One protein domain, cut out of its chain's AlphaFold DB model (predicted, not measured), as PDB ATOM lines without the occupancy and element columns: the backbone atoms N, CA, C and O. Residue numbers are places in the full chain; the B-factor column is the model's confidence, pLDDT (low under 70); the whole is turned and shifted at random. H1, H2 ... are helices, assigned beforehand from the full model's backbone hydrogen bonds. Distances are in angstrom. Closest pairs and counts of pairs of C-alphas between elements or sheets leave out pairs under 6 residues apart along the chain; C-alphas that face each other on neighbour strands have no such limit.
ATOM      1  N   VAL A  61      20.894  10.530 -37.120       47.03
ATOM      2  CA  VAL A  61      20.950   9.155 -37.647       47.03
ATOM      3  C   VAL A  61      22.190   8.402 -37.153       47.03
ATOM      4  O   VAL A  61      22.093   7.258 -36.731       47.03
ATOM      5  N   VAL A  62      23.352   9.064 -37.091       55.81
ATOM      6  CA  VAL A  62      24.589   8.440 -36.574       55.81
ATOM      7  C   VAL A  62      24.582   8.301 -35.052       55.81
ATOM      8  O   VAL A  62      25.218   7.403 -34.518       55.81
ATOM      9  N   ALA A  63      23.867   9.171 -34.331       58.56
ATOM     10  CA  ALA A  63      23.798   9.095 -32.874       58.56
ATOM     11  C   ALA A  63      22.947   7.906 -32.401       58.56
ATOM     12  O   ALA A  63      23.321   7.246 -31.437       58.56
ATOM     13  N   TRP A  64      21.842   7.615 -33.093       59.28
ATOM     14  CA  TRP A  64      20.974   6.478 -32.782       59.28
ATOM     15  C   TRP A  64      21.673   5.135 -33.023       59.28
ATOM     16  O   TRP A  64      21.747   4.321 -32.109       59.28
ATOM     17  N   VAL A  65      22.280   4.951 -34.201       65.75
ATOM     18  CA  VAL A  65      22.980   3.703 -34.556       65.75
ATOM     19  C   VAL A  65      24.159   3.437 -33.613       65.75
ATOM     20  O   VAL A  65      24.392   2.302 -33.207       65.75
ATOM     21  N   VAL A  66      24.883   4.481 -33.189       66.69
ATOM     22  CA  VAL A  66      25.960   4.317 -32.198       66.69
ATOM     23  C   VAL A  66      25.404   4.032 -30.799       66.69
ATOM     24  O   VAL A  66      26.006   3.251 -30.067       66.69
ATOM     25  N   ALA A  67      24.257   4.605 -30.423       72.19
ATOM     26  CA  ALA A  67      23.615   4.306 -29.146       72.19
ATOM     27  C   ALA A  67      23.140   2.844 -29.080       72.19
ATOM     28  O   ALA A  67      23.444   2.160 -28.102       72.19
ATOM     29  N   GLU A  68      22.479   2.344 -30.127       73.50
ATOM     30  CA  GLU A  68      22.069   0.936 -30.228       73.50
ATOM     31  C   GLU A  68      23.277  -0.003 -30.225       73.50
ATOM     32  O   GLU A  68      23.338  -0.909 -29.394       73.50
ATOM     33  N   GLY A  69      24.300   0.283 -31.037       74.75
ATOM     34  CA  GLY A  69      25.537  -0.505 -31.042       74.75
ATOM     35  C   GLY A  69      26.274  -0.483 -29.697       74.75
ATOM     36  O   GLY A  69      26.856  -1.483 -29.281       74.75
ATOM     37  N   SER A  70      26.221   0.627 -28.950       73.19
ATOM     38  CA  SER A  70      26.818   0.696 -27.608       73.19
ATOM     39  C   SER A  70      26.064  -0.145 -26.571       73.19
ATOM     40  O   SER A  70      26.686  -0.711 -25.662       73.19
ATOM     41  N   ALA A  71      24.739  -0.253 -26.709       79.69
ATOM     42  CA  ALA A  71      23.909  -1.094 -25.857       79.69
ATOM     43  C   ALA A  71      24.157  -2.578 -26.157       79.69
ATOM     44  O   ALA A  71      24.357  -3.359 -25.224       79.69
ATOM     45  N   GLU A  72      24.238  -2.941 -27.441       76.75
ATOM     46  CA  GLU A  72      24.596  -4.285 -27.908       76.75
ATOM     47  C   GLU A  72      25.970  -4.702 -27.369       76.75
ATOM     48  O   GLU A  72      26.084  -5.699 -26.652       76.75
ATOM     49  N   TYR A  73      26.995  -3.870 -27.579       76.44
ATOM     50  CA  TYR A  73      28.342  -4.111 -27.063       76.44
ATOM     51  C   TYR A  73      28.355  -4.324 -25.543       76.44
ATOM     52  O   TYR A  73      29.015  -5.226 -25.020       76.44
ATOM     53  N   SER A  74      27.599  -3.509 -24.806       76.25
ATOM     54  CA  SER A  74      27.525  -3.617 -23.348       76.25
ATOM     55  C   SER A  74      26.845  -4.910 -22.898       76.25
ATOM     56  O   SER A  74      27.267  -5.490 -21.895       76.25
ATOM     57  N   ALA A  75      25.854  -5.402 -23.640       81.50
ATOM     58  CA  ALA A  75      25.147  -6.640 -23.338       81.50
ATOM     59  C   ALA A  75      25.960  -7.878 -23.746       81.50
ATOM     60  O   ALA A  75      26.372  -8.661 -22.889       81.50
ATOM     61  N   THR A  76      26.260  -8.028 -25.034       80.12
ATOM     62  CA  THR A  76      26.819  -9.257 -25.620       80.12
ATOM     63  C   THR A  76      28.335  -9.199 -25.785       80.12
ATOM     64  O   THR A  76      29.005 -10.220 -25.674       80.12
ATOM     65  N   GLY A  77      28.896  -8.002 -25.977       79.50
ATOM     66  CA  GLY A  77      30.288  -7.825 -26.401       79.50
ATOM     67  C   GLY A  77      30.485  -7.897 -27.916       79.50
ATOM     68  O   GLY A  77      31.629  -7.896 -28.364       79.50
ATOM     69  N   LYS A  78      29.394  -7.952 -28.686       82.56
ATOM     70  CA  LYS A  78      29.374  -8.020 -30.151       82.56
ATOM     71  C   LYS A  78      28.930  -6.683 -30.752       82.56
ATOM     72  O   LYS A  78      28.516  -5.779 -30.025       82.56
ATOM     73  N   LEU A  79      29.109  -6.553 -32.063       80.94
ATOM     74  CA  LEU A  79      28.734  -5.377 -32.860       80.94
ATOM     75  C   LEU A  79      28.098  -5.793 -34.201       80.94
ATOM     76  O   LEU A  79      28.179  -5.057 -35.186       80.94
ATOM     77  N   THR A  80      27.534  -6.997 -34.286       83.75
ATOM     78  CA  THR A  80      27.014  -7.548 -35.543       83.75
ATOM     79  C   THR A  80      25.744  -6.833 -35.990       83.75
ATOM     80  O   THR A  80      25.612  -6.531 -37.183       83.75
ATOM     81  N   ASP A  81      24.869  -6.441 -35.059       84.75
ATOM     82  CA  ASP A  81      23.676  -5.651 -35.391       84.75
ATOM     83  C   ASP A  81      24.066  -4.225 -35.804       84.75
ATOM     84  O   ASP A  81      23.502  -3.663 -36.751       84.75
ATOM     85  N   PHE A  82      25.096  -3.656 -35.166       82.19
ATOM     86  CA  PHE A  82      25.686  -2.379 -35.579       82.19
ATOM     87  C   PHE A  82      26.227  -2.415 -37.019       82.19
ATOM     88  O   PHE A  82      25.927  -1.518 -37.810       82.19
ATOM     89  N   TYR A  83      27.005  -3.440 -37.391       82.06
ATOM     90  CA  TYR A  83      27.538  -3.564 -38.755       82.06
ATOM     91  C   TYR A  83      26.433  -3.791 -39.790       82.06
ATOM     92  O   TYR A  83      26.483  -3.199 -40.869       82.06
ATOM     93  N   THR A  84      25.403  -4.566 -39.446       85.12
ATOM     94  CA  THR A  84      24.223  -4.773 -40.300       85.12
ATOM     95  C   THR A  84      23.470  -3.460 -40.527       85.12
ATOM     96  O   THR A  84      23.163  -3.101 -41.666       85.12
ATOM     97  N   SER A  85      23.267  -2.684 -39.461       82.94
ATOM     98  CA  SER A  85      22.611  -1.370 -39.509       82.94
ATOM     99  C   SER A  85      23.428  -0.310 -40.254       82.94
ATOM    100  O   SER A  85      22.869   0.683 -40.712       82.94
ATOM    101  N   ALA A  86      24.746  -0.492 -40.389       79.44
ATOM    102  CA  ALA A  86      25.605   0.351 -41.220       79.44
ATOM    103  C   ALA A  86      25.604  -0.080 -42.700       79.44
ATOM    104  O   ALA A  86      25.770   0.760 -43.587       79.44
ATOM    105  N   LEU A  87      25.412  -1.374 -42.973       81.94
ATOM    106  CA  LEU A  87      25.421  -1.942 -44.320       81.94
ATOM    107  C   LEU A  87      24.139  -1.624 -45.104       81.94
ATOM    108  O   LEU A  87      24.212  -1.304 -46.291       81.94
ATOM    109  N   ASP A  88      22.977  -1.689 -44.454       81.25
ATOM    110  CA  ASP A  88      21.677  -1.414 -45.080       81.25
ATOM    111  C   ASP A  88      21.580   0.000 -45.704       81.25
ATOM    112  O   ASP A  88      21.349   0.114 -46.913       81.25
ATOM    113  N   PRO A  89      21.879   1.098 -44.976       78.12
ATOM    114  CA  PRO A  89      21.891   2.432 -45.564       78.12
ATOM    115  C   PRO A  89      22.994   2.606 -46.612       78.12
ATOM    116  O   PRO A  89      22.798   3.375 -47.549       78.12
ATOM    117  N   TYR A  90      24.120   1.885 -46.516       74.06
ATOM    118  CA  TYR A  90      25.189   1.958 -47.517       74.06
ATOM    119  C   TYR A  90      24.725   1.482 -48.904       74.06
ATOM    120  O   TYR A  90      25.004   2.133 -49.915       74.06
ATOM    121  N   LYS A  91      23.948   0.393 -48.957       78.88
ATOM    122  CA  LYS A  91      23.373  -0.133 -50.208       78.88
ATOM    123  C   LYS A  91      22.341   0.810 -50.832       78.88
ATOM    124  O   LYS A  91      22.155   0.790 -52.045       78.88
ATOM    125  N   GLY A  92      21.700   1.648 -50.016       77.94
ATOM    126  CA  GLY A  92      20.742   2.663 -50.459       77.94
ATOM    127  C   GLY A  92      21.361   3.984 -50.934       77.94
ATOM    128  O   GLY A  92      20.634   4.822 -51.467       77.94
ATOM    129  N   LEU A  93      22.672   4.197 -50.751       80.00
ATOM    130  CA  LEU A  93      23.339   5.440 -51.152       80.00
ATOM    131  C   LEU A  93      23.438   5.558 -52.685       80.00
ATOM    132  O   LEU A  93      23.720   4.574 -53.372       80.00
ATOM    133  N   PRO A  94      23.289   6.768 -53.253       78.25
ATOM    134  CA  PRO A  94      23.576   7.007 -54.661       78.25
ATOM    135  C   PRO A  94      25.060   6.746 -54.971       78.25
ATOM    136  O   PRO A  94      25.938   7.011 -54.149       78.25
ATOM    137  N   ALA A  95      25.363   6.303 -56.195       71.62
ATOM    138  CA  ALA A  95      26.719   5.919 -56.619       71.62
ATOM    139  C   ALA A  95      27.793   7.007 -56.388       71.62
ATOM    140  O   ALA A  95      28.961   6.703 -56.152       71.62
ATOM    141  N   ILE A  96      27.395   8.285 -56.419       71.81
ATOM    142  CA  ILE A  96      28.271   9.428 -56.126       71.81
ATOM    143  C   ILE A  96      28.744   9.390 -54.665       71.81
ATOM    144  O   ILE A  96      29.925   9.593 -54.399       71.81
ATOM    145  N   GLU A  97      27.856   9.085 -53.719       71.88
ATOM    146  CA  GLU A  97      28.219   8.950 -52.305       71.88
ATOM    147  C   GLU A  97      28.950   7.633 -52.032       71.88
ATOM    148  O   GLU A  97      29.905   7.625 -51.260       71.88
ATOM    149  N   GLN A  98      28.604   6.545 -52.729       69.94
ATOM    150  CA  GLN A  98      29.337   5.276 -52.624       69.94
ATOM    151  C   GLN A  98      30.804   5.401 -53.062       69.94
ATOM    152  O   GLN A  98      31.666   4.781 -52.447       69.94
ATOM    153  N   SER A  99      31.105   6.242 -54.062       73.88
ATOM    154  CA  SER A  99      32.479   6.486 -54.540       73.88
ATOM    155  C   SER A  99      33.411   7.126 -53.506       73.88
ATOM    156  O   SER A  99      34.630   7.064 -53.656       73.88
ATOM    157  N   GLN A 100      32.851   7.715 -52.443       79.94
ATOM    158  CA  GLN A 100      33.629   8.248 -51.321       79.94
ATOM    159  C   GLN A 100      34.169   7.141 -50.412       79.94
ATOM    160  O   GLN A 100      35.063   7.374 -49.597       79.94
ATOM    161  N   TYR A 101      33.616   5.938 -50.536       71.94
ATOM    162  CA  TYR A 101      34.028   4.772 -49.783       71.94
ATOM    163  C   TYR A 101      34.909   3.879 -50.663       71.94
ATOM    164  O   TYR A 101      34.718   3.799 -51.878       71.94
ATOM    165  N   PRO A 102      35.893   3.186 -50.072       75.31
ATOM    166  CA  PRO A 102      36.690   2.222 -50.816       75.31
ATOM    167  C   PRO A 102      35.794   1.100 -51.353       75.31
ATOM    168  O   PRO A 102      34.864   0.667 -50.676       75.31
ATOM    169  N   SER A 103      36.115   0.563 -52.532       75.19
ATOM    170  CA  SER A 103      35.373  -0.551 -53.152       75.19
ATOM    171  C   SER A 103      35.322  -1.817 -52.288       75.19
ATOM    172  O   SER A 103      34.473  -2.678 -52.488       75.19
ATOM    173  N   SER A 104      36.212  -1.927 -51.300       74.56
ATOM    174  CA  SER A 104      36.236  -3.003 -50.311       74.56
ATOM    175  C   SER A 104      35.348  -2.755 -49.083       74.56
ATOM    176  O   SER A 104      35.377  -3.563 -48.161       74.56
ATOM    177  N   TYR A 105      34.579  -1.663 -49.021       74.81
ATOM    178  CA  TYR A 105      33.799  -1.298 -47.834       74.81
ATOM    179  C   TYR A 105      32.667  -2.289 -47.530       74.81
ATOM    180  O   TYR A 105      32.592  -2.804 -46.418       74.81
ATOM    181  N   GLU A 106      31.847  -2.622 -48.526       79.31
ATOM    182  CA  GLU A 106      30.789  -3.633 -48.413       79.31
ATOM    183  C   GLU A 106      31.310  -5.034 -48.049       79.31
ATOM    184  O   GLU A 106      30.881  -5.560 -47.020       79.31
ATOM    185  N   PRO A 107      32.263  -5.639 -48.792       81.00
ATOM    186  CA  PRO A 107      32.753  -6.977 -48.453       81.00
ATOM    187  C   PRO A 107      33.465  -7.012 -47.095       81.00
ATOM    188  O   PRO A 107      33.506  -8.046 -46.438       81.00
ATOM    189  N   ARG A 108      34.000  -5.877 -46.634       79.62
ATOM    190  CA  ARG A 108      34.599  -5.763 -45.303       79.62
ATOM    191  C   ARG A 108      33.558  -5.727 -44.188       79.62
ATOM    192  O   ARG A 108      33.781  -6.361 -43.163       79.62
ATOM    193  N   LEU A 109      32.453  -5.000 -44.373       82.88
ATOM    194  CA  LEU A 109      31.335  -5.013 -43.427       82.88
ATOM    195  C   LEU A 109      30.721  -6.411 -43.339       82.88
ATOM    196  O   LEU A 109      30.507  -6.903 -42.236       82.88
ATOM    197  N   GLN A 110      30.535  -7.069 -44.484       83.75
ATOM    198  CA  GLN A 110      30.055  -8.446 -44.529       83.75
ATOM    199  C   GLN A 110      31.011  -9.394 -43.792       83.75
ATOM    200  O   GLN A 110      30.578 -10.119 -42.909       83.75
ATOM    201  N   GLY A 111      32.323  -9.296 -44.036       80.31
ATOM    202  CA  GLY A 111      33.308 -10.116 -43.329       80.31
ATOM    203  C   GLY A 111      33.318  -9.919 -41.806       80.31
ATOM    204  O   GLY A 111      33.598 -10.863 -41.078       80.31
ATOM    205  N   TRP A 112      33.000  -8.724 -41.296       81.56
ATOM    206  CA  TRP A 112      32.869  -8.494 -39.850       81.56
ATOM    207  C   TRP A 112      31.577  -9.054 -39.261       81.56
ATOM    208  O   TRP A 112      31.588  -9.500 -38.115       81.56
ATOM    209  N   ILE A 113      30.491  -9.043 -40.036       86.00
ATOM    210  CA  ILE A 113      29.234  -9.701 -39.667       86.00
ATOM    211  C   ILE A 113      29.459 -11.215 -39.616       86.00
ATOM    212  O   ILE A 113      29.168 -11.838 -38.599       86.00
ATOM    213  N   ASP A 114      30.066 -11.780 -40.660       83.62
ATOM    214  CA  ASP A 114      30.325 -13.217 -40.782       83.62
ATOM    215  C   ASP A 114      31.326 -13.713 -39.728       83.62
ATOM    216  O   ASP A 114      31.224 -14.842 -39.257       83.62
ATOM    217  N   GLN A 115      32.284 -12.875 -39.317       82.44
ATOM    218  CA  GLN A 115      33.231 -13.200 -38.249       82.44
ATOM    219  C   GLN A 115      32.574 -13.275 -36.862       82.44
ATOM    220  O   GLN A 115      33.138 -13.922 -35.975       82.44
ATOM    221  N   ASP A 116      31.425 -12.613 -36.670       83.81
ATOM    222  CA  ASP A 116      30.686 -12.506 -35.404       83.81
ATOM    223  C   ASP A 116      31.627 -12.374 -34.192       83.81
ATOM    224  O   ASP A 116      31.660 -13.190 -33.265       83.81
ATOM    225  N   PHE A 117      32.514 -11.376 -34.266       79.81
ATOM    226  CA  PHE A 117      33.598 -11.234 -33.304       79.81
ATOM    227  C   PHE A 117      33.089 -10.706 -31.964       79.81
ATOM    228  O   PHE A 117      32.508  -9.621 -31.870       79.81
ATOM    229  N   ASN A 118      33.395 -11.439 -30.900       81.69
ATOM    230  CA  ASN A 118      33.125 -11.033 -29.536       81.69
ATOM    231  C   ASN A 118      34.345 -10.319 -28.944       81.69
ATOM    232  O   ASN A 118      35.384 -10.915 -28.653       81.69
ATOM    233  N   TYR A 119      34.211  -9.016 -28.723       75.62
ATOM    234  CA  TYR A 119      35.275  -8.155 -28.216       75.62
ATOM    235  C   TYR A 119      35.526  -8.298 -26.712       75.62
ATOM    236  O   TYR A 119      36.552  -7.823 -26.234       75.62
ATOM    237  N   LYS A 120      34.618  -8.934 -25.959       77.81
ATOM    238  CA  LYS A 120      34.831  -9.225 -24.531       77.81
ATOM    239  C   LYS A 120      35.645 -10.499 -24.333       77.81
ATOM    240  O   LYS A 120      36.489 -10.554 -23.445       77.81
ATOM    241  N   THR A 121      35.375 -11.517 -25.143       79.50
ATOM    242  CA  THR A 121      36.042 -12.827 -25.073       79.50
ATOM    243  C   THR A 121      37.187 -12.957 -26.077       79.50
ATOM    244  O   THR A 121      37.880 -13.972 -26.076       79.50
ATOM    245  N   HIS A 122      37.396 -11.947 -26.929       72.88
ATOM    246  CA  HIS A 122      38.372 -11.944 -28.022       72.88
ATOM    247  C   HIS A 122      38.257 -13.169 -28.944       72.88
ATOM    248  O   HIS A 122      39.261 -13.684 -29.431       72.88
ATOM    249  N   THR A 123      37.033 -13.646 -29.170       73.06
ATOM    250  CA  THR A 123      36.766 -14.873 -29.929       73.06
ATOM    251  C   THR A 123      35.893 -14.557 -31.138       73.06
ATOM    252  O   THR A 123      34.909 -13.833 -31.018       73.06
ATOM    253  N   ALA A 124      36.262 -15.085 -32.308       77.69
ATOM    254  CA  ALA A 124      35.382 -15.102 -33.472       77.69
ATOM    255  C   ALA A 124      34.379 -16.244 -33.287       77.69
ATOM    256  O   ALA A 124      34.784 -17.404 -33.221       77.69
ATOM    257  N   GLU A 125      33.101 -15.913 -33.127       76.94
ATOM    258  CA  GLU A 125      32.030 -16.898 -32.924       76.94
ATOM    259  C   GLU A 125      31.289 -17.219 -34.232       76.94
ATOM    260  O   GLU A 125      30.438 -18.108 -34.258       76.94
ATOM    261  N   GLY A 126      31.628 -16.512 -35.311       69.94
ATOM    262  CA  GLY A 126      30.977 -16.619 -36.607       69.94
ATOM    263  C   GLY A 126      31.665 -17.583 -37.563       69.94
ATOM    264  O   GLY A 126      32.715 -18.159 -37.273       69.94
ATOM    265  N   ASP A 127      31.068 -17.724 -38.740       62.00
ATOM    266  CA  ASP A 127      31.485 -18.652 -39.792       62.00
ATOM    267  C   ASP A 127      32.674 -18.127 -40.616       62.00
ATOM    268  O   ASP A 127      32.932 -18.575 -41.726       62.00
ATOM    269  N   ALA A 128      33.468 -17.199 -40.065       55.16
ATOM    270  CA  ALA A 128      34.801 -16.889 -40.579       55.16
ATOM    271  C   ALA A 128      35.788 -18.003 -40.192       55.16
ATOM    272  O   ALA A 128      36.823 -17.768 -39.571       55.16
ATOM    273  N   ASP A 129      35.417 -19.233 -40.539       57.31
ATOM    274  CA  ASP A 129      36.277 -20.241 -41.118       57.31
ATOM    275  C   ASP A 129      37.711 -20.278 -40.565       57.31
ATOM    276  O   ASP A 129      38.707 -20.291 -41.294       57.31
ATOM    277  N   ALA A 130      37.825 -20.452 -39.248       57.22
ATOM    278  CA  ALA A 130      38.967 -21.176 -38.700       57.22
ATOM    279  C   ALA A 130      39.145 -22.504 -39.466       57.22
ATOM    280  O   ALA A 130      40.273 -22.930 -39.680       57.22
ATOM    281  N   LYS A 131      38.041 -23.090 -39.964       56.47
ATOM    282  CA  LYS A 131      38.025 -24.168 -40.958       56.47
ATOM    283  C   LYS A 131      38.665 -23.793 -42.290       56.47
ATOM    284  O   LYS A 131      39.632 -24.450 -42.615       56.47
ATOM    285  N   SER A 132      38.253 -22.753 -43.025       61.94
ATOM    286  CA  SER A 132      38.936 -22.433 -44.303       61.94
ATOM    287  C   SER A 132      40.415 -22.066 -44.134       61.94
ATOM    288  O   SER A 132      41.211 -22.294 -45.043       61.94
ATOM    289  N   LEU A 133      40.809 -21.512 -42.982       62.84
ATOM    290  CA  LEU A 133      42.214 -21.251 -42.660       62.84
ATOM    291  C   LEU A 133      42.963 -22.551 -42.324       62.84
ATOM    292  O   LEU A 133      44.070 -22.748 -42.815       62.84
ATOM    293  N   LEU A 134      42.355 -23.457 -41.547       66.88
ATOM    294  CA  LEU A 134      42.886 -24.799 -41.282       66.88
ATOM    295  C   LEU A 134      42.941 -25.647 -42.552       66.88
ATOM    296  O   LEU A 134      43.947 -26.297 -42.766       66.88
ATOM    297  N   ASP A 135      41.932 -25.598 -43.413       65.25
ATOM    298  CA  ASP A 135      41.878 -26.317 -44.684       65.25
ATOM    299  C   ASP A 135      42.966 -25.798 -45.621       65.25
ATOM    300  O   ASP A 135      43.703 -26.592 -46.186       65.25
ATOM    301  N   LYS A 136      43.180 -24.478 -45.695       63.34
ATOM    302  CA  LYS A 136      44.330 -23.913 -46.418       63.34
ATOM    303  C   LYS A 136      45.667 -24.326 -45.802       63.34
ATOM    304  O   LYS A 136      46.621 -24.475 -46.542       63.34
ATOM    305  N   ILE A 137      45.785 -24.490 -44.487       64.94
ATOM    306  CA  ILE A 137      47.044 -24.899 -43.828       64.94
ATOM    307  C   ILE A 137      47.294 -26.414 -43.936       64.94
ATOM    308  O   ILE A 137      48.445 -26.840 -43.983       64.94
ATOM    309  N   LEU A 138      46.232 -27.218 -43.940       74.69
ATOM    310  CA  LEU A 138      46.267 -28.678 -44.017       74.69
ATOM    311  C   LEU A 138      46.323 -29.186 -45.460       74.69
ATOM    312  O   LEU A 138      46.695 -30.339 -45.668       74.69
ATOM    313  N   ASP A 139      45.972 -28.349 -46.437       69.94
ATOM    314  CA  ASP A 139      46.141 -28.632 -47.857       69.94
ATOM    315  C   ASP A 139      47.628 -28.496 -48.248       69.94
ATOM    316  O   ASP A 139      48.177 -27.387 -48.213       69.94
ATOM    317  N   PRO A 140      48.313 -29.606 -48.593       59.78
ATOM    318  CA  PRO A 140      49.745 -29.612 -48.891       59.78
ATOM    319  C   PRO A 140      50.122 -28.844 -50.169       59.78
ATOM    320  O   PRO A 140      51.304 -28.558 -50.355       59.78
ATOM    321  N   ASP A 141      49.152 -28.491 -51.022       58.50
ATOM    322  CA  ASP A 141      49.374 -27.716 -52.250       58.50
ATOM    323  C   ASP A 141      49.218 -26.195 -52.043       58.50
ATOM    324  O   ASP A 141      49.383 -25.401 -52.978       58.50
ATOM    325  N   SER A 142      48.912 -25.740 -50.823       59.62
ATOM    326  CA  SER A 142      48.723 -24.319 -50.549       59.62
ATOM    327  C   SER A 142      50.059 -23.567 -50.426       59.62
ATOM    328  O   SER A 142      50.991 -23.943 -49.714       59.62
TER     329      SER A 142
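Overview. This is residues 61 to 142 of the 155 residues of an uncharacterized protein of Pseudomonas syringae CC1557 (UniProt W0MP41). A flat zigzag of three helices, with H2 between H1 and H4, has a loose arm at one end, where residues 131 to 138 of H5 stick out beyond a looped link. The short H3 sits past one end of H2, and its residues 95 to 97 stand free. The printed part has 82 residues with five named helices, H1 to H5 in chain order, and no named strand; its class is all helix. The whole is loose, with a radius of gyration of the C-alphas of 15.7 A, and spans 49 by 35 by 13 A.

Along the chain. Find C-alpha 61 at (20.950, 9.155, -37.647); from there H1, residues 61 to 75, runs 21.7 A. Next come H2, residues 80 to 91, 16.8 A long, and H3, residues 95 to 98. H4, residues 105 to 115, covers 15.3 A, and H5, residues 130 to 138, ends at C-alpha 138 at (46.267, -28.678, -44.017).

Arrangement. Look first at the helical hairpin of H1 and H2: they touch, H2 with residues 81 to 86 alone, at a shallow tilt of 22 degrees, opposite ways. Their closest C-alphas, of Gly 69 and Phe 82, are 4.9 A apart. H2 also touches H4, opposite ways at 24 degrees, a shallow tilt; the closest C-alphas, of Thr 80 and Ile 113, are 5.2 A apart. H1 and H4 are apart, and H5 touches no helix. Every O i to N i+4 pair is within hydrogen-bond range in H1, H4 and H5, and 6 of 8 in H2; H3 is too short for one.

Size, cuts and confidence. The C-alphas of Val 61 and Pro 140 are farthest apart, 49.6 A. The printed part has no cut. In the long link from H4 to H5, residues 117 to 118 pair antiparallel with 123 to 124. Look for pLDDT under 70 at residues 61 to 66, 98, 126 to 137 and 139 to 142.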